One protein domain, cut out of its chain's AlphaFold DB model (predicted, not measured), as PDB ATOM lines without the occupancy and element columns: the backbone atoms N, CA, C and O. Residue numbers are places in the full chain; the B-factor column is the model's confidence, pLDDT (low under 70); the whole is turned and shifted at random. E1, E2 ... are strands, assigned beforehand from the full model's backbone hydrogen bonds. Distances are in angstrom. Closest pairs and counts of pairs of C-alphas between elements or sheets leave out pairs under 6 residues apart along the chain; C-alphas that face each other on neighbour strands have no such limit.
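AT A GLANCE: This is residues 45 to 122 and 269 to 324 of the 626 residues of an uncharacterized protein of Daphnia magna (UniProt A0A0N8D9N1). With little regular structure, two small lobes lie side by side: sheet E2, E7, E8, E10 with pair E9, E11 at its end, and sheet E1, E3, E5 with pair E4, E6. The 134 printed residues have no named helix and eleven strands, E1 to E11, 50 residues, all strand, each sheet antiparallel. It is compact, radius of gyration of the C-alphas 15.3 A, spanning 42 by 39 by 29 A.

HOW THE PARTS SIT: E7, residues 278 to 284, and E8, residues 289 to 295, form a hairpin; N 281 and O 292 are 2.8 A apart. E2, residues 72 to 74, neighbours E7; E10, residues 306 to 309, neighbours E8. The closest C-alphas of E8 and E11, residues 320 to 323, are Cys 295 and Cys 321, 5.8 A. E3, residues 84 to 89, is apart from E7.

IN THESE COORDINATES: E7 measures 19.9 A, E8 20.0 A, E3 17.3 A. E1, residues 45 to 48, begins at C-alpha 45 (-15.020, -43.145, -49.232); E11 ends at C-alpha 323 (8.321, -47.118, -30.470).

THE WHOLE: Residues 123 to 268 are not printed; C-alphas 122 and 269 are 17.6 A apart. Residues 47 to 77 are under pLDDT 70.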
ATOM      1  N   THR A  45     -15.317 -44.052 -50.348       71.81
ATOM      2  CA  THR A  45     -15.020 -43.145 -49.232       71.81
ATOM      3  C   THR A  45     -15.154 -43.858 -47.888       71.81
ATOM      4  O   THR A  45     -15.788 -44.909 -47.770       71.81
ATOM      5  N   LEU A  46     -14.572 -43.248 -46.856       72.00
ATOM      6  CA  LEU A  46     -14.861 -43.557 -45.460       72.00
ATOM      7  C   LEU A  46     -16.010 -42.662 -44.979       72.00
ATOM      8  O   LEU A  46     -16.061 -41.478 -45.314       72.00
ATOM      9  N   VAL A  47     -16.913 -43.229 -44.182       68.88
ATOM     10  CA  VAL A  47     -18.028 -42.542 -43.519       68.88
ATOM     11  C   VAL A  47     -17.958 -42.901 -42.032       68.88
ATOM     12  O   VAL A  47     -17.888 -44.072 -41.665       68.88
ATOM     13  N   SER A  48     -17.899 -41.899 -41.157       60.44
ATOM     14  CA  SER A  48     -17.608 -42.082 -39.729       60.44
ATOM     15  C   SER A  48     -18.854 -42.380 -38.894       60.44
ATOM     16  O   SER A  48     -19.798 -41.594 -38.929       60.44
ATOM     17  N   THR A  49     -18.828 -43.424 -38.053       53.69
ATOM     18  CA  THR A  49     -19.901 -43.693 -37.072       53.69
ATOM     19  C   THR A  49     -19.405 -44.396 -35.795       53.69
ATOM     20  O   THR A  49     -19.618 -45.598 -35.655       53.69
ATOM     21  N   SER A  50     -18.814 -43.661 -34.837       47.78
ATOM     22  CA  SER A  50     -18.868 -43.993 -33.387       47.78
ATOM     23  C   SER A  50     -18.264 -42.911 -32.453       47.78
ATOM     24  O   SER A  50     -17.612 -43.254 -31.467       47.78
ATOM     25  N   LEU A  51     -18.442 -41.612 -32.733       45.97
ATOM     26  CA  LEU A  51     -18.052 -40.532 -31.805       45.97
ATOM     27  C   LEU A  51     -19.291 -39.925 -31.129       45.97
ATOM     28  O   LEU A  51     -20.166 -39.432 -31.847       45.97
ATOM     29  N   PRO A  52     -19.375 -39.900 -29.784       37.59
ATOM     30  CA  PRO A  52     -20.331 -39.055 -29.078       37.59
ATOM     31  C   PRO A  52     -20.075 -37.574 -29.394       37.59
ATOM     32  O   PRO A  52     -18.933 -37.114 -29.377       37.59
ATOM     33  N   GLN A  53     -21.140 -36.814 -29.650       39.69
ATOM     34  CA  GLN A  53     -21.070 -35.350 -29.656       39.69
ATOM     35  C   GLN A  53     -20.707 -34.849 -28.239       39.69
ATOM     36  O   GLN A  53     -21.081 -35.505 -27.262       39.69
ATOM     37  N   PRO A  54     -19.963 -33.732 -28.092       36.75
ATOM     38  CA  PRO A  54     -19.764 -32.658 -29.076       36.75
ATOM     39  C   PRO A  54     -18.577 -32.807 -30.048       36.75
ATOM     40  O   PRO A  54     -18.440 -31.979 -30.938       36.75
ATOM     41  N   LEU A  55     -17.743 -33.852 -29.957       40.66
ATOM     42  CA  LEU A  55     -16.491 -33.985 -30.739       40.66
ATOM     43  C   LEU A  55     -16.665 -34.247 -32.257       40.66
ATOM     44  O   LEU A  55     -15.769 -34.794 -32.893       40.66
ATOM     45  N   GLN A  56     -17.808 -33.905 -32.855       41.50
ATOM     46  CA  GLN A  56     -18.049 -34.080 -34.295       41.50
ATOM     47  C   GLN A  56     -17.716 -32.827 -35.125       41.50
ATOM     48  O   GLN A  56     -17.493 -32.958 -36.324       41.50
ATOM     49  N   GLU A  57     -17.621 -31.641 -34.511       34.91
ATOM     50  CA  GLU A  57     -17.238 -30.402 -35.215       34.91
ATOM     51  C   GLU A  57     -15.713 -30.265 -35.409       34.91
ATOM     52  O   GLU A  57     -15.268 -29.629 -36.360       34.91
ATOM     53  N   GLU A  58     -14.900 -30.932 -34.580       34.97
ATOM     54  CA  GLU A  58     -13.427 -30.962 -34.691       34.97
ATOM     55  C   GLU A  58     -12.887 -32.127 -35.547       34.97
ATOM     56  O   GLU A  58     -11.714 -32.490 -35.456       34.97
ATOM     57  N   VAL A  59     -13.722 -32.728 -36.402       40.66
ATOM     58  CA  VAL A  59     -13.290 -33.749 -37.371       40.66
ATOM     59  C   VAL A  59     -13.148 -33.094 -38.750       40.66
ATOM     60  O   VAL A  59     -14.094 -33.126 -39.543       40.66
ATOM     61  N   PRO A  60     -11.998 -32.464 -39.075       36.97
ATOM     62  CA  PRO A  60     -11.821 -31.826 -40.369       36.97
ATOM     63  C   PRO A  60     -11.924 -32.873 -41.477       36.97
ATOM     64  O   PRO A  60     -11.361 -33.962 -41.375       36.97
ATOM     65  N   SER A  61     -12.643 -32.509 -42.542       38.97
ATOM     66  CA  SER A  61     -12.909 -33.307 -43.746       38.97
ATOM     67  C   SER A  61     -11.837 -34.373 -44.028       38.97
ATOM     68  O   SER A  61     -10.735 -34.020 -44.461       38.97
ATOM     69  N   PHE A  62     -12.171 -35.653 -43.802       54.66
ATOM     70  CA  PHE A  62     -11.290 -36.826 -43.951       54.66
ATOM     71  C   PHE A  62     -10.720 -36.945 -45.380       54.66
ATOM     72  O   PHE A  62     -11.248 -37.681 -46.217       54.66
ATOM     73  N   GLY A  63      -9.677 -36.177 -45.705       42.41
ATOM     74  CA  GLY A  63      -9.358 -35.957 -47.117       42.41
ATOM     75  C   GLY A  63      -8.223 -34.995 -47.454       42.41
ATOM     76  O   GLY A  63      -8.217 -34.454 -48.558       42.41
ATOM     77  N   ARG A  64      -7.232 -34.811 -46.576       41.66
ATOM     78  CA  ARG A  64      -5.871 -34.470 -47.022       41.66
ATOM     79  C   ARG A  64      -4.864 -35.394 -46.352       41.66
ATOM     80  O   ARG A  64      -4.337 -35.081 -45.292       41.66
ATOM     81  N   ALA A  65      -4.572 -36.518 -47.007       46.94
ATOM     82  CA  ALA A  65      -3.257 -37.123 -46.846       46.94
ATOM     83  C   ALA A  65      -2.220 -36.051 -47.208       46.94
ATOM     84  O   ALA A  65      -2.374 -35.372 -48.230       46.94
ATOM     85  N   TYR A  66      -1.193 -35.867 -46.378       41.28
ATOM     86  CA  TYR A  66      -0.098 -34.990 -46.766       41.28
ATOM     87  C   TYR A  66       0.654 -35.712 -47.881       41.28
ATOM     88  O   TYR A  66       1.246 -36.765 -47.648       41.28
ATOM     89  N   VAL A  67       0.554 -35.184 -49.104       46.91
ATOM     90  CA  VAL A  67       1.300 -35.666 -50.268       46.91
ATOM     91  C   VAL A  67       2.480 -34.716 -50.459       46.91
ATOM     92  O   VAL A  67       2.363 -33.760 -51.233       46.91
ATOM     93  N   PRO A  68       3.617 -34.928 -49.767       39.44
ATOM     94  CA  PRO A  68       4.854 -34.347 -50.247       39.44
ATOM     95  C   PRO A  68       5.100 -34.926 -51.647       39.44
ATOM     96  O   PRO A  68       4.721 -36.063 -51.959       39.44
ATOM     97  N   THR A  69       5.692 -34.127 -52.526       47.84
ATOM     98  CA  THR A  69       6.031 -34.562 -53.882       47.84
ATOM     99  C   THR A  69       6.806 -35.888 -53.830       47.84
ATOM    100  O   THR A  69       7.761 -35.993 -53.069       47.84
ATOM    101  N   ASN A  70       6.376 -36.878 -54.640       50.41
ATOM    102  CA  ASN A  70       6.880 -38.271 -54.768       50.41
ATOM    103  C   ASN A  70       5.992 -39.426 -54.233       50.41
ATOM    104  O   ASN A  70       6.504 -40.511 -53.972       50.41
ATOM    105  N   ARG A  71       4.659 -39.269 -54.173       61.00
ATOM    106  CA  ARG A  71       3.693 -40.368 -53.884       61.00
ATOM    107  C   ARG A  71       3.853 -41.055 -52.513       61.00
ATOM    108  O   ARG A  71       3.406 -42.192 -52.338       61.00
ATOM    109  N   VAL A  72       4.462 -40.371 -51.551       69.50
ATOM    110  CA  VAL A  72       4.408 -40.781 -50.147       69.50
ATOM    111  C   VAL A  72       3.044 -40.370 -49.597       69.50
ATOM    112  O   VAL A  72       2.609 -39.238 -49.803       69.50
ATOM    113  N   LEU A  73       2.362 -41.288 -48.919       69.94
ATOM    114  CA  LEU A  73       1.175 -41.010 -48.122       69.94
ATOM    115  C   LEU A  73       1.551 -41.120 -46.645       69.94
ATOM    116  O   LEU A  73       2.047 -42.154 -46.192       69.94
ATOM    117  N   SER A  74       1.277 -40.058 -45.895       61.53
ATOM    118  CA  SER A  74       1.394 -40.033 -44.439       61.53
ATOM    119  C   SER A  74       0.106 -39.466 -43.846       61.53
ATOM    120  O   SER A  74      -0.498 -38.550 -44.416       61.53
ATOM    121  N   TYR A  75      -0.330 -40.026 -42.718       66.44
ATOM    122  CA  TYR A  75      -1.549 -39.616 -42.020       66.44
ATOM    123  C   TYR A  75      -1.231 -39.282 -40.562       66.44
ATOM    124  O   TYR A  75      -0.400 -39.941 -39.938       66.44
ATOM    125  N   GLU A  76      -1.817 -38.211 -40.036       60.19
ATOM    126  CA  GLU A  76      -1.447 -37.667 -38.721       60.19
ATOM    127  C   GLU A  76      -2.425 -38.072 -37.610       60.19
ATOM    128  O   GLU A  76      -2.009 -38.316 -36.480       60.19
ATOM    129  N   TYR A  77      -3.706 -38.241 -37.951       65.75
ATOM    130  CA  TYR A  77      -4.719 -38.734 -37.022       65.75
ATOM    131  C   TYR A  77      -4.557 -40.230 -36.745       65.75
ATOM    132  O   TYR A  77      -4.250 -41.025 -37.637       65.75
ATOM    133  N   GLN A  78      -4.829 -40.601 -35.498       77.81
ATOM    134  CA  GLN A  78      -4.752 -41.966 -34.992       77.81
ATOM    135  C   GLN A  78      -6.108 -42.390 -34.441       77.81
ATOM    136  O   GLN A  78      -6.831 -41.577 -33.862       77.81
ATOM    137  N   PHE A  79      -6.423 -43.669 -34.584       81.56
ATOM    138  CA  PHE A  79      -7.664 -44.261 -34.115       81.56
ATOM    139  C   PHE A  79      -7.403 -45.097 -32.860       81.56
ATOM    140  O   PHE A  79      -6.406 -45.813 -32.764       81.56
ATOM    141  N   GLN A  80      -8.294 -44.971 -31.883       83.12
ATOM    142  CA  GLN A  80      -8.242 -45.705 -30.618       83.12
ATOM    143  C   GLN A  80      -8.898 -47.083 -30.766       83.12
ATOM    144  O   GLN A  80      -9.812 -47.250 -31.579       83.12
ATOM    145  N   GLU A  81      -8.477 -48.048 -29.946       85.19
ATOM    146  CA  GLU A  81      -9.098 -49.377 -29.878       85.19
ATOM    147  C   GLU A  81     -10.630 -49.271 -29.741       85.19
ATOM    148  O   GLU A  81     -11.158 -48.453 -28.985       85.19
ATOM    149  N   GLY A  82     -11.355 -50.086 -30.507       83.19
ATOM    150  CA  GLY A  82     -12.817 -50.112 -30.513       83.19
ATOM    151  C   GLY A  82     -13.492 -49.039 -31.377       83.19
ATOM    152  O   GLY A  82     -14.701 -49.132 -31.588       83.19
ATOM    153  N   GLN A  83     -12.767 -48.054 -31.927       81.50
ATOM    154  CA  GLN A  83     -13.356 -47.103 -32.882       81.50
ATOM    155  C   GLN A  83     -13.727 -47.782 -34.205       81.50
ATOM    156  O   GLN A  83     -12.965 -48.601 -34.725       81.50
ATOM    157  N   VAL A  84     -14.883 -47.409 -34.766       81.88
ATOM    158  CA  VAL A  84     -15.441 -48.011 -35.987       81.88
ATOM    159  C   VAL A  84     -15.484 -47.003 -37.137       81.88
ATOM    160  O   VAL A  84     -16.029 -45.905 -37.009       81.88
ATOM    161  N   VAL A  85     -14.972 -47.414 -38.299       79.88
ATOM    162  CA  VAL A  85     -15.121 -46.698 -39.576       79.88
ATOM    163  C   VAL A  85     -16.019 -47.493 -40.520       79.88
ATOM    164  O   VAL A  85     -15.862 -48.709 -40.639       79.88
ATOM    165  N   ALA A  86     -16.953 -46.834 -41.205       76.75
ATOM    166  CA  ALA A  86     -17.766 -47.434 -42.263       76.75
ATOM    167  C   ALA A  86     -17.285 -46.981 -43.648       76.75
ATOM    168  O   ALA A  86     -16.542 -46.007 -43.775       76.75
ATOM    169  N   TYR A  87     -17.701 -47.697 -44.692       76.00
ATOM    170  CA  TYR A  87     -17.324 -47.411 -46.077       76.00
ATOM    171  C   TYR A  87     -18.557 -47.212 -46.960       76.00
ATOM    172  O   TYR A  87     -19.587 -47.861 -46.774       76.00
ATOM    173  N   GLN A  88     -18.429 -46.342 -47.957       71.44
ATOM    174  CA  GLN A  88     -19.451 -46.055 -48.965       71.44
ATOM    175  C   GLN A  88     -18.781 -45.890 -50.335       71.44
ATOM    176  O   GLN A  88     -17.592 -45.601 -50.400       71.44
ATOM    177  N   CYS A  89     -19.505 -46.082 -51.437       73.25
ATOM    178  CA  CYS A  89     -18.966 -45.847 -52.781       73.25
ATOM    179  C   CYS A  89     -19.206 -44.379 -53.213       73.25
ATOM    180  O   CYS A  89     -20.248 -43.810 -52.896       73.25
ATOM    181  N   HIS A  90     -18.225 -43.749 -53.877       61.78
ATOM    182  CA  HIS A  90     -18.299 -42.369 -54.389       61.78
ATOM    183  C   HIS A  90     -19.330 -42.269 -55.521       61.78
ATOM    184  O   HIS A  90     -20.060 -41.284 -55.615       61.78
ATOM    185  N   THR A  91     -19.363 -43.278 -56.396       54.94
ATOM    186  CA  THR A  91     -20.428 -43.472 -57.379       54.94
ATOM    187  C   THR A  91     -21.712 -43.869 -56.658       54.94
ATOM    188  O   THR A  91     -21.707 -44.607 -55.670       54.94
ATOM    189  N   SER A  92     -22.829 -43.296 -57.096       52.38
ATOM    190  CA  SER A  92     -24.015 -43.132 -56.259       52.38
ATOM    191  C   SER A  92     -24.812 -44.425 -56.050       52.38
ATOM    192  O   SER A  92     -25.791 -44.675 -56.745       52.38
ATOM    193  N   ARG A  93     -24.421 -45.232 -55.053       52.28
ATOM    194  CA  ARG A  93     -25.152 -46.406 -54.512       52.28
ATOM    195  C   ARG A  93     -25.449 -47.569 -55.478       52.28
ATOM    196  O   ARG A  93     -25.909 -48.611 -55.016       52.28
ATOM    197  N   LEU A  94     -25.168 -47.435 -56.778       52.41
ATOM    198  CA  LEU A  94     -25.332 -48.526 -57.748       52.41
ATOM    199  C   LEU A  94     -24.310 -49.658 -57.518       52.41
ATOM    200  O   LEU A  94     -24.581 -50.833 -57.794       52.41
ATOM    201  N   ASP A  95     -23.161 -49.299 -56.947       60.28
ATOM    202  CA  ASP A  95     -22.056 -50.194 -56.620       60.28
ATOM    203  C   ASP A  95     -22.371 -51.093 -55.415       60.28
ATOM    204  O   ASP A  95     -22.958 -50.667 -54.412       60.28
ATOM    205  N   VAL A  96     -21.906 -52.343 -55.459       57.47
ATOM    206  CA  VAL A  96     -21.937 -53.226 -54.288       57.47
ATOM    207  C   VAL A  96     -20.631 -53.061 -53.525       57.47
ATOM    208  O   VAL A  96     -19.580 -53.519 -53.967       57.47
ATOM    209  N   LEU A  97     -20.714 -52.469 -52.328       55.44
ATOM    210  CA  LEU A  97     -19.651 -52.605 -51.334       55.44
ATOM    211  C   LEU A  97     -19.574 -54.077 -50.893       55.44
ATOM    212  O   LEU A  97     -20.403 -54.534 -50.094       55.44
ATOM    213  N   THR A  98     -18.602 -54.807 -51.430       55.16
ATOM    214  CA  THR A  98     -18.302 -56.204 -51.106       55.16
ATOM    215  C   THR A  98     -17.215 -56.267 -50.029       55.16
ATOM    216  O   THR A  98     -16.414 -55.349 -49.857       55.16
ATOM    217  N   GLY A  99     -17.178 -57.365 -49.276       54.91
ATOM    218  CA  GLY A  99     -16.204 -57.613 -48.216       54.91
ATOM    219  C   GLY A  99     -16.766 -58.587 -47.187       54.91
ATOM    220  O   GLY A  99     -17.892 -59.068 -47.335       54.91
ATOM    221  N   THR A 100     -15.990 -58.885 -46.149       48.88
ATOM    222  CA  THR A 100     -16.493 -59.609 -44.968       48.88
ATOM    223  C   THR A 100     -17.247 -58.663 -44.027       48.88
ATOM    224  O   THR A 100     -18.197 -59.081 -43.372       48.88
ATOM    225  N   TYR A 101     -16.875 -57.376 -44.024       56.12
ATOM    226  CA  TYR A 101     -17.479 -56.324 -43.208       56.12
ATOM    227  C   TYR A 101     -17.591 -55.020 -44.017       56.12
ATOM    228  O   TYR A 101     -16.659 -54.647 -44.726       56.12
ATOM    229  N   SER A 102     -18.716 -54.310 -43.901       65.06
ATOM    230  CA  SER A 102     -18.924 -52.958 -44.464       65.06
ATOM    231  C   SER A 102     -18.269 -51.840 -43.640       65.06
ATOM    232  O   SER A 102     -18.256 -50.674 -44.034       65.06
ATOM    233  N   ASN A 103     -17.756 -52.207 -42.472       77.62
ATOM    234  CA  ASN A 103     -17.248 -51.342 -41.431       77.62
ATOM    235  C   ASN A 103     -16.149 -52.101 -40.679       77.62
ATOM    236  O   ASN A 103     -16.262 -53.311 -40.487       77.62
ATOM    237  N   ARG A 104     -15.070 -51.411 -40.304       82.81
ATOM    238  CA  ARG A 104     -13.895 -51.991 -39.636       82.81
ATOM    239  C   ARG A 104     -13.706 -51.342 -38.275       82.81
ATOM    240  O   ARG A 104     -13.922 -50.139 -38.134       82.81
ATOM    241  N   THR A 105     -13.268 -52.134 -37.310       86.94
ATOM    242  CA  THR A 105     -12.962 -51.711 -35.942       86.94
ATOM    243  C   THR A 105     -11.449 -51.694 -35.745       86.94
ATOM    244  O   THR A 105     -10.762 -52.602 -36.220       86.94
ATOM    245  N   CYS A 106     -10.929 -50.682 -35.053       88.62
ATOM    246  CA  CYS A 106      -9.535 -50.659 -34.615       88.62
ATOM    247  C   CYS A 106      -9.317 -51.676 -33.481       88.62
ATOM    248  O   CYS A 106     -10.091 -51.707 -32.520       88.62
ATOM    249  N   GLN A 107      -8.291 -52.517 -33.600       89.94
ATOM    250  CA  GLN A 107      -7.951 -53.574 -32.644       89.94
ATOM    251  C   GLN A 107      -6.775 -53.173 -31.734       89.94
ATOM    252  O   GLN A 107      -6.008 -52.270 -32.054       89.94
ATOM    253  N   SER A 108      -6.614 -53.871 -30.605       88.50
ATOM    254  CA  SER A 108      -5.561 -53.635 -29.596       88.50
ATOM    255  C   SER A 108      -4.120 -53.858 -30.080       88.50
ATOM    256  O   SER A 108      -3.172 -53.458 -29.404       88.50
ATOM    257  N   ASP A 109      -3.943 -54.483 -31.244       88.56
ATOM    258  CA  ASP A 109      -2.667 -54.687 -31.933       88.56
ATOM    259  C   ASP A 109      -2.349 -53.581 -32.963       88.56
ATOM    260  O   ASP A 109      -1.372 -53.690 -33.704       88.56
ATOM    261  N   GLY A 110      -3.167 -52.524 -33.044       86.25
ATOM    262  CA  GLY A 110      -3.023 -51.436 -34.016       86.25
ATOM    263  C   GLY A 110      -3.470 -51.789 -35.437       86.25
ATOM    264  O   GLY A 110      -3.253 -50.993 -36.359       86.25
ATOM    265  N   ARG A 111      -4.084 -52.963 -35.648       89.75
ATOM    266  CA  ARG A 111      -4.608 -53.410 -36.948       89.75
ATOM    267  C   ARG A 111      -6.101 -53.105 -37.080       89.75
ATOM    268  O   ARG A 111      -6.831 -52.923 -36.106       89.75
ATOM    269  N   TRP A 112      -6.573 -53.062 -38.323       87.44
ATOM    270  CA  TRP A 112      -7.990 -52.888 -38.644       87.44
ATOM    271  C   TRP A 112      -8.668 -54.223 -38.934       87.44
ATOM    272  O   TRP A 112      -8.214 -54.972 -39.799       87.44
ATOM    273  N   SER A 113      -9.807 -54.474 -38.286       87.00
ATOM    274  CA  SER A 113     -10.522 -55.751 -38.368       87.00
ATOM    275  C   SER A 113     -10.835 -56.200 -39.796       87.00
ATOM    276  O   SER A 113     -11.471 -55.467 -40.564       87.00
ATOM    277  N   GLY A 114     -10.464 -57.442 -40.118       80.00
ATOM    278  CA  GLY A 114     -10.730 -58.072 -41.413       80.00
ATOM    279  C   GLY A 114     -10.036 -57.383 -42.591       80.00
ATOM    280  O   GLY A 114      -9.183 -56.518 -42.422       80.00
ATOM    281  N   THR A 115     -10.409 -57.758 -43.814       76.94
ATOM    282  CA  THR A 115      -9.909 -57.115 -45.038       76.94
ATOM    283  C   THR A 115     -10.623 -55.789 -45.316       76.94
ATOM    284  O   THR A 115     -11.807 -55.629 -45.008       76.94
ATOM    285  N   ARG A 116      -9.918 -54.833 -45.940       79.62
ATOM    286  CA  ARG A 116     -10.522 -53.601 -46.472       79.62
ATOM    287  C   ARG A 116     -11.660 -53.961 -47.451       79.62
ATOM    288  O   ARG A 116     -11.412 -54.733 -48.374       79.62
ATOM    289  N   PRO A 117     -12.878 -53.398 -47.326       76.50
ATOM    290  CA  PRO A 117     -13.934 -53.609 -48.316       76.50
ATOM    291  C   PRO A 117     -13.615 -52.904 -49.645       76.50
ATOM    292  O   PRO A 117     -12.657 -52.139 -49.750       76.50
ATOM    293  N   TRP A 118     -14.415 -53.177 -50.674       75.50
ATOM    294  CA  TRP A 118     -14.193 -52.750 -52.059       75.50
ATOM    295  C   TRP A 118     -15.526 -52.488 -52.764       75.50
ATOM    296  O   TRP A 118     -16.534 -53.102 -52.421       75.50
ATOM    297  N   CYS A 119     -15.532 -51.564 -53.726       74.31
ATOM    298  CA  CYS A 119     -16.705 -51.225 -54.531       74.31
ATOM    299  C   CYS A 119     -16.645 -51.967 -55.872       74.31
ATOM    300  O   CYS A 119     -15.733 -51.734 -56.666       74.31
ATOM    301  N   ASP A 120     -17.606 -52.855 -56.129       75.12
ATOM    302  CA  ASP A 120     -17.820 -53.430 -57.458       75.12
ATOM    303  C   ASP A 120     -18.834 -52.596 -58.245       75.12
ATOM    304  O   ASP A 120     -19.903 -52.273 -57.723       75.12
ATOM    305  N   LEU A 121     -18.536 -52.334 -59.517       75.31
ATOM    306  CA  LEU A 121     -19.377 -51.549 -60.424       75.31
ATOM    307  C   LEU A 121     -20.446 -52.434 -61.083       75.31
ATOM    308  O   LEU A 121     -20.106 -53.504 -61.598       75.31
ATOM    309  N   ASN A 122     -21.709 -51.983 -61.123       77.75
ATOM    310  CA  ASN A 122     -22.753 -52.649 -61.921       77.75
ATOM    311  C   ASN A 122     -22.569 -52.317 -63.412       77.75
ATOM    312  O   ASN A 122     -23.069 -51.304 -63.902       77.75
ATOM    313  N   CYS A 269      -5.907 -50.611 -56.620       75.25
ATOM    314  CA  CYS A 269      -6.458 -51.114 -55.368       75.25
ATOM    315  C   CYS A 269      -6.775 -49.997 -54.366       75.25
ATOM    316  O   CYS A 269      -7.191 -50.285 -53.237       75.25
ATOM    317  N   GLY A 270      -6.583 -48.738 -54.764       78.81
ATOM    318  CA  GLY A 270      -6.730 -47.584 -53.891       78.81
ATOM    319  C   GLY A 270      -5.679 -47.552 -52.782       78.81
ATOM    320  O   GLY A 270      -4.659 -48.243 -52.813       78.81
ATOM    321  N   GLU A 271      -5.935 -46.729 -51.775       84.38
ATOM    322  CA  GLU A 271      -5.002 -46.500 -50.678       84.38
ATOM    323  C   GLU A 271      -4.955 -47.746 -49.764       84.38
ATOM    324  O   GLU A 271      -6.011 -48.236 -49.334       84.38
ATOM    325  N   PRO A 272      -3.759 -48.283 -49.457       89.25
ATOM    326  CA  PRO A 272      -3.596 -49.331 -48.458       89.25
ATOM    327  C   PRO A 272      -3.843 -48.779 -47.051       89.25
ATOM    328  O   PRO A 272      -3.848 -47.566 -46.826       89.25
ATOM    329  N   GLU A 273      -3.984 -49.672 -46.077       89.81
ATOM    330  CA  GLU A 273      -3.883 -49.278 -44.674       89.81
ATOM    331  C   GLU A 273      -2.470 -48.759 -44.362       89.81
ATOM    332  O   GLU A 273      -1.487 -49.349 -44.818       89.81
ATOM    333  N   ILE A 274      -2.361 -47.684 -43.575       90.06
ATOM    334  CA  ILE A 274      -1.088 -47.075 -43.141       90.06
ATOM    335  C   ILE A 274      -1.021 -47.201 -41.615       90.06
ATOM    336  O   ILE A 274      -1.982 -46.791 -40.965       90.06
ATOM    337  N   PRO A 275       0.029 -47.784 -41.005       91.50
ATOM    338  CA  PRO A 275       0.101 -47.888 -39.545       91.50
ATOM    339  C   PRO A 275       0.201 -46.516 -38.872       91.50
ATOM    340  O   PRO A 275       0.639 -45.540 -39.487       91.50
ATOM    341  N   ALA A 276      -0.195 -46.432 -37.597       88.75
ATOM    342  CA  ALA A 276       0.086 -45.246 -36.790       88.75
ATOM    343  C   ALA A 276       1.604 -45.014 -36.750       88.75
ATOM    344  O   ALA A 276       2.374 -45.969 -36.755       88.75
ATOM    345  N   PHE A 277       2.031 -43.748 -36.785       88.00
ATOM    346  CA  PHE A 277       3.443 -43.346 -36.912       88.00
ATOM    347  C   PHE A 277       4.170 -43.867 -38.173       88.00
ATOM    348  O   PHE A 277       5.384 -43.698 -38.294       88.00
ATOM    349  N   GLY A 278       3.445 -44.447 -39.132       88.06
ATOM    350  CA  GLY A 278       3.980 -44.918 -40.403       88.06
ATOM    351  C   GLY A 278       3.777 -43.961 -41.574       88.06
ATOM    352  O   GLY A 278       3.065 -42.954 -41.504       88.06
ATOM    353  N   GLU A 279       4.392 -44.330 -42.687       89.94
ATOM    354  CA  GLU A 279       4.188 -43.758 -44.014       89.94
ATOM    355  C   GLU A 279       4.264 -44.869 -45.072       89.94
ATOM    356  O   GLU A 279       4.829 -45.942 -44.831       89.94
ATOM    357  N   VAL A 280       3.682 -44.633 -46.247       90.19
ATOM    358  CA  VAL A 280       3.707 -45.599 -47.353       90.19
ATOM    359  C   VAL A 280       3.996 -44.913 -48.684       90.19
ATOM    360  O   VAL A 280       3.398 -43.896 -49.020       90.19
ATOM    361  N   THR A 281       4.906 -45.483 -49.469       89.75
ATOM    362  CA  THR A 281       5.201 -45.051 -50.842       89.75
ATOM    363  C   THR A 281       4.531 -46.007 -51.823       89.75
ATOM    364  O   THR A 281       4.784 -47.212 -51.759       89.75
ATOM    365  N   ILE A 282       3.693 -45.491 -52.731       86.75
ATOM    366  CA  ILE A 282       2.955 -46.323 -53.701       86.75
ATOM    367  C   ILE A 282       3.549 -46.208 -55.109       86.75
ATOM    368  O   ILE A 282       3.401 -45.187 -55.792       86.75
ATOM    369  N   THR A 283       4.144 -47.292 -55.598       84.50
ATOM    370  CA  THR A 283       4.522 -47.445 -57.009       84.50
ATOM    371  C   THR A 283       3.422 -48.187 -57.778       84.50
ATOM    372  O   THR A 283       2.694 -49.021 -57.240       84.50
ATOM    373  N   THR A 284       3.238 -47.839 -59.054       80.38
ATOM    374  CA  THR A 284       2.154 -48.375 -59.897       80.38
ATOM    375  C   THR A 284       2.720 -48.836 -61.228       80.38
ATOM    376  O   THR A 284       3.338 -48.047 -61.940       80.38
ATOM    377  N   SER A 285       2.481 -50.100 -61.554       73.81
ATOM    378  CA  SER A 285       2.768 -50.726 -62.842       73.81
ATOM    379  C   SER A 285       1.481 -50.835 -63.676       73.81
ATOM    380  O   SER A 285       0.391 -50.493 -63.217       73.81
ATOM    381  N   SER A 286       1.579 -51.331 -64.908       65.94
ATOM    382  CA  SER A 286       0.416 -51.623 -65.759       65.94
ATOM    383  C   SER A 286      -0.394 -52.846 -65.302       65.94
ATOM    384  O   SER A 286      -1.534 -53.002 -65.736       65.94
ATOM    385  N   LEU A 287       0.188 -53.700 -64.450       64.12
ATOM    386  CA  LEU A 287      -0.380 -54.985 -64.012       64.12
ATOM    387  C   LEU A 287      -0.583 -55.104 -62.491       64.12
ATOM    388  O   LEU A 287      -1.254 -56.030 -62.045       64.12
ATOM    389  N   TYR A 288       0.026 -54.222 -61.693       75.94
ATOM    390  CA  TYR A 288      -0.003 -54.290 -60.228       75.94
ATOM    391  C   TYR A 288       0.412 -52.962 -59.574       75.94
ATOM    392  O   TYR A 288       1.014 -52.097 -60.215       75.94
ATOM    393  N   GLN A 289       0.159 -52.832 -58.273       83.94
ATOM    394  CA  GLN A 289       0.712 -51.794 -57.398       83.94
ATOM    395  C   GLN A 289       1.617 -52.404 -56.320       83.94
ATOM    396  O   GLN A 289       1.399 -53.532 -55.878       83.94
ATOM    397  N   GLU A 290       2.613 -51.644 -55.873       88.75
ATOM    398  CA  GLU A 290       3.459 -51.943 -54.713       88.75
ATOM    399  C   GLU A 290       3.313 -50.818 -53.679       88.75
ATOM    400  O   GLU A 290       3.334 -49.638 -54.025       88.75
ATOM    401  N   ALA A 291       3.186 -51.192 -52.409       91.38
ATOM    402  CA  ALA A 291       3.127 -50.315 -51.250       91.38
ATOM    403  C   ALA A 291       4.336 -50.622 -50.365       91.38
ATOM    404  O   ALA A 291       4.442 -51.719 -49.809       91.38
ATOM    405  N   ARG A 292       5.259 -49.662 -50.269       94.06
ATOM    406  CA  ARG A 292       6.484 -49.765 -49.465       94.06
ATOM    407  C   ARG A 292       6.335 -48.939 -48.200       94.06
ATOM    408  O   ARG A 292       6.157 -47.727 -48.277       94.06
ATOM    409  N   TYR A 293       6.372 -49.617 -47.062       93.94
ATOM    410  CA  TYR A 293       6.148 -49.044 -45.742       93.94
ATOM    411  C   TYR A 293       7.453 -48.605 -45.091       93.94
ATOM    412  O   TYR A 293       8.466 -49.301 -45.181       93.94
ATOM    413  N   ASN A 294       7.387 -47.482 -44.387       92.75
ATOM    414  CA  ASN A 294       8.433 -46.997 -43.501       92.75
ATOM    415  C   ASN A 294       7.803 -46.456 -42.204       92.75
ATOM    416  O   ASN A 294       6.604 -46.163 -42.166       92.75
ATOM    417  N   CYS A 295       8.603 -46.329 -41.148       91.94
ATOM    418  CA  CYS A 295       8.192 -45.707 -39.891       91.94
ATOM    419  C   CYS A 295       8.874 -44.350 -39.706       91.94
ATOM    420  O   CYS A 295       9.997 -44.130 -40.167       91.94
ATOM    421  N   ARG A 296       8.191 -43.428 -39.022       89.50
ATOM    422  CA  ARG A 296       8.761 -42.129 -38.641       89.50
ATOM    423  C   ARG A 296       9.912 -42.320 -37.647       89.50
ATOM    424  O   ARG A 296       9.988 -43.325 -36.946       89.50
ATOM    425  N   ALA A 297      10.795 -41.324 -37.562       88.62
ATOM    426  CA  ALA A 297      11.907 -41.332 -36.614       88.62
ATOM    427  C   ALA A 297      11.421 -41.603 -35.175       88.62
ATOM    428  O   ALA A 297      10.424 -41.031 -34.735       88.62
ATOM    429  N   GLY A 298      12.128 -42.486 -34.466       87.38
ATOM    430  CA  GLY A 298      11.722 -43.001 -33.153       87.38
ATOM    431  C   GLY A 298      10.870 -44.277 -33.194       87.38
ATOM    432  O   GLY A 298      10.576 -44.810 -32.130       87.38
ATOM    433  N   TYR A 299      10.512 -44.798 -34.375       90.38
ATOM    434  CA  TYR A 299       9.703 -46.013 -34.525       90.38
ATOM    435  C   TYR A 299      10.360 -47.048 -35.455       90.38
ATOM    436  O   TYR A 299      10.964 -46.696 -36.468       90.38
ATOM    437  N   GLU A 300      10.209 -48.333 -35.130       91.75
ATOM    438  CA  GLU A 300      10.683 -49.486 -35.908       91.75
ATOM    439  C   GLU A 300       9.509 -50.236 -36.557       91.75
ATOM    440  O   GLU A 300       8.431 -50.364 -35.973       91.75
ATOM    441  N   LEU A 301       9.720 -50.748 -37.774       93.12
ATOM    442  CA  LEU A 301       8.699 -51.457 -38.545       93.12
ATOM    443  C   LEU A 301       8.652 -52.950 -38.192       93.12
ATOM    444  O   LEU A 301       9.581 -53.702 -38.479       93.12
ATOM    445  N   GLN A 302       7.520 -53.394 -37.654       94.12
ATOM    446  CA  GLN A 302       7.232 -54.786 -37.323       94.12
ATOM    447  C   GLN A 302       6.328 -55.418 -38.393       94.12
ATOM    448  O   GLN A 302       5.148 -55.075 -38.529       94.12
ATOM    449  N   GLY A 303       6.887 -56.360 -39.157       92.00
ATOM    450  CA  GLY A 303       6.221 -57.058 -40.263       92.00
ATOM    451  C   GLY A 303       6.797 -56.715 -41.642       92.00
ATOM    452  O   GLY A 303       7.839 -56.076 -41.768       92.00
ATOM    453  N   THR A 304       6.130 -57.170 -42.705       93.94
ATOM    454  CA  THR A 304       6.631 -57.037 -44.082       93.94
ATOM    455  C   THR A 304       6.563 -55.588 -44.573       93.94
ATOM    456  O   THR A 304       5.485 -55.003 -44.653       93.94
ATOM    457  N   ASN A 305       7.700 -55.022 -44.989       94.06
ATOM    458  CA  ASN A 305       7.780 -53.646 -45.502       94.06
ATOM    459  C   ASN A 305       7.228 -53.446 -46.923       94.06
ATOM    460  O   ASN A 305       7.214 -52.321 -47.423       94.06
ATOM    461  N   LEU A 306       6.785 -54.515 -47.583       93.12
ATOM    462  CA  LEU A 306       6.272 -54.513 -48.944       93.12
ATOM    463  C   LEU A 306       4.955 -55.281 -49.007       93.12
ATOM    464  O   LEU A 306       4.908 -56.465 -48.677       93.12
ATOM    465  N   ARG A 307       3.910 -54.616 -49.501       91.81
ATOM    466  CA  ARG A 307       2.668 -55.258 -49.950       91.81
ATOM    467  C   ARG A 307       2.487 -54.998 -51.442       91.81
ATOM    468  O   ARG A 307       2.860 -53.944 -51.954       91.81
ATOM    469  N   THR A 308       1.914 -55.956 -52.149       86.31
ATOM    470  CA  THR A 308       1.671 -55.921 -53.595       86.31
ATOM    471  C   THR A 308       0.195 -56.183 -53.850       86.31
ATOM    472  O   THR A 308      -0.415 -57.009 -53.168       86.31
ATOM    473  N   CYS A 309      -0.391 -55.502 -54.829       81.62
ATOM    474  CA  CYS A 309      -1.794 -55.674 -55.174       81.62
ATOM    475  C   CYS A 309      -2.017 -55.821 -56.682       81.62
ATOM    476  O   CYS A 309      -1.487 -55.051 -57.479       81.62
ATOM    477  N   TYR A 310      -2.852 -56.791 -57.054       74.19
ATOM    478  CA  TYR A 310      -3.193 -57.149 -58.434       74.19
ATOM    479  C   TYR A 310      -4.665 -56.796 -58.726       74.19
ATOM    480  O   TYR A 310      -5.486 -57.662 -59.024       74.19
ATOM    481  N   GLY A 311      -5.019 -55.522 -58.518       66.81
ATOM    482  CA  GLY A 311      -6.351 -54.968 -58.807       66.81
ATOM    483  C   GLY A 311      -7.470 -55.269 -57.802       66.81
ATOM    484  O   GLY A 311      -8.642 -55.193 -58.160       66.81
ATOM    485  N   ARG A 312      -7.163 -55.662 -56.557       68.56
ATOM    486  CA  ARG A 312      -8.186 -55.933 -55.529       68.56
ATOM    487  C   ARG A 312      -7.745 -55.562 -54.110       68.56
ATOM    488  O   ARG A 312      -8.042 -54.469 -53.623       68.56
ATOM    489  N   ASP A 313      -7.029 -56.479 -53.469       75.50
ATOM    490  CA  ASP A 313      -6.628 -56.406 -52.070       75.50
ATOM    491  C   ASP A 313      -5.106 -56.445 -51.961       75.50
ATOM    492  O   ASP A 313      -4.432 -57.219 -52.647       75.50
ATOM    493  N   TRP A 314      -4.571 -55.593 -51.091       83.38
ATOM    494  CA  TRP A 314      -3.154 -55.562 -50.758       83.38
ATOM    495  C   TRP A 314      -2.763 -56.866 -50.064       83.38
ATOM    496  O   TRP A 314      -3.328 -57.205 -49.023       83.38
ATOM    497  N   ASN A 315      -1.828 -57.616 -50.655       85.12
ATOM    498  CA  ASN A 315      -1.458 -58.933 -50.147       85.12
ATOM    499  C   ASN A 315      -0.827 -58.865 -48.744       85.12
ATOM    500  O   ASN A 315      -0.325 -57.826 -48.309       85.12
ATOM    501  N   GLY A 316      -0.879 -59.993 -48.034       84.00
ATOM    502  CA  GLY A 316      -0.429 -60.076 -46.647       84.00
ATOM    503  C   GLY A 316      -1.164 -59.109 -45.714       84.00
ATOM    504  O   GLY A 316      -2.158 -58.473 -46.071       84.00
ATOM    505  N   GLU A 317      -0.646 -58.997 -44.499       86.88
ATOM    506  CA  GLU A 317      -1.170 -58.079 -43.496       86.88
ATOM    507  C   GLU A 317      -0.394 -56.757 -43.477       86.88
ATOM    508  O   GLU A 317       0.743 -56.661 -43.936       86.88
ATOM    509  N   GLN A 318      -1.022 -55.730 -42.910       88.06
ATOM    510  CA  GLN A 318      -0.407 -54.435 -42.640       88.06
ATOM    511  C   GLN A 318       0.756 -54.586 -41.625       88.06
ATOM    512  O   GLN A 318       0.589 -55.283 -40.621       88.06
ATOM    513  N   PRO A 319       1.929 -53.962 -41.832       93.25
ATOM    514  CA  PRO A 319       2.960 -53.879 -40.796       93.25
ATOM    515  C   PRO A 319       2.578 -52.844 -39.721       93.25
ATOM    516  O   PRO A 319       1.764 -51.959 -39.972       93.25
ATOM    517  N   ILE A 320       3.174 -52.935 -38.531       92.62
ATOM    518  CA  ILE A 320       2.984 -51.991 -37.410       92.62
ATOM    519  C   ILE A 320       4.262 -51.158 -37.240       92.62
ATOM    520  O   ILE A 320       5.349 -51.665 -37.496       92.62
ATOM    521  N   CYS A 321       4.153 -49.911 -36.778       91.50
ATOM    522  CA  CYS A 321       5.296 -49.150 -36.268       91.50
ATOM    523  C   CYS A 321       5.268 -49.154 -34.734       91.50
ATOM    524  O   CYS A 321       4.285 -48.711 -34.142       91.50
ATOM    525  N   VAL A 322       6.323 -49.660 -34.093       90.00
ATOM    526  CA  VAL A 322       6.471 -49.698 -32.625       90.00
ATOM    527  C   VAL A 322       7.534 -48.703 -32.174       90.00
ATOM    528  O   VAL A 322       8.491 -48.460 -32.902       90.00
ATOM    529  N   GLU A 323       7.371 -48.104 -30.998       87.81
ATOM    530  CA  GLU A 323       8.321 -47.118 -30.470       87.81
ATOM    531  C   GLU A 323       9.673 -47.774 -30.132       87.81
ATOM    532  O   GLU A 323       9.730 -48.816 -29.473       87.81
ATOM    533  N   ILE A 324      10.774 -47.169 -30.583       86.44
ATOM    534  CA  ILE A 324      12.133 -47.640 -30.305       86.44
ATOM    535  C   ILE A 324      12.480 -47.254 -28.870       86.44
ATOM    536  O   ILE A 324      12.832 -46.106 -28.593       86.44
TER     537      ILE A 324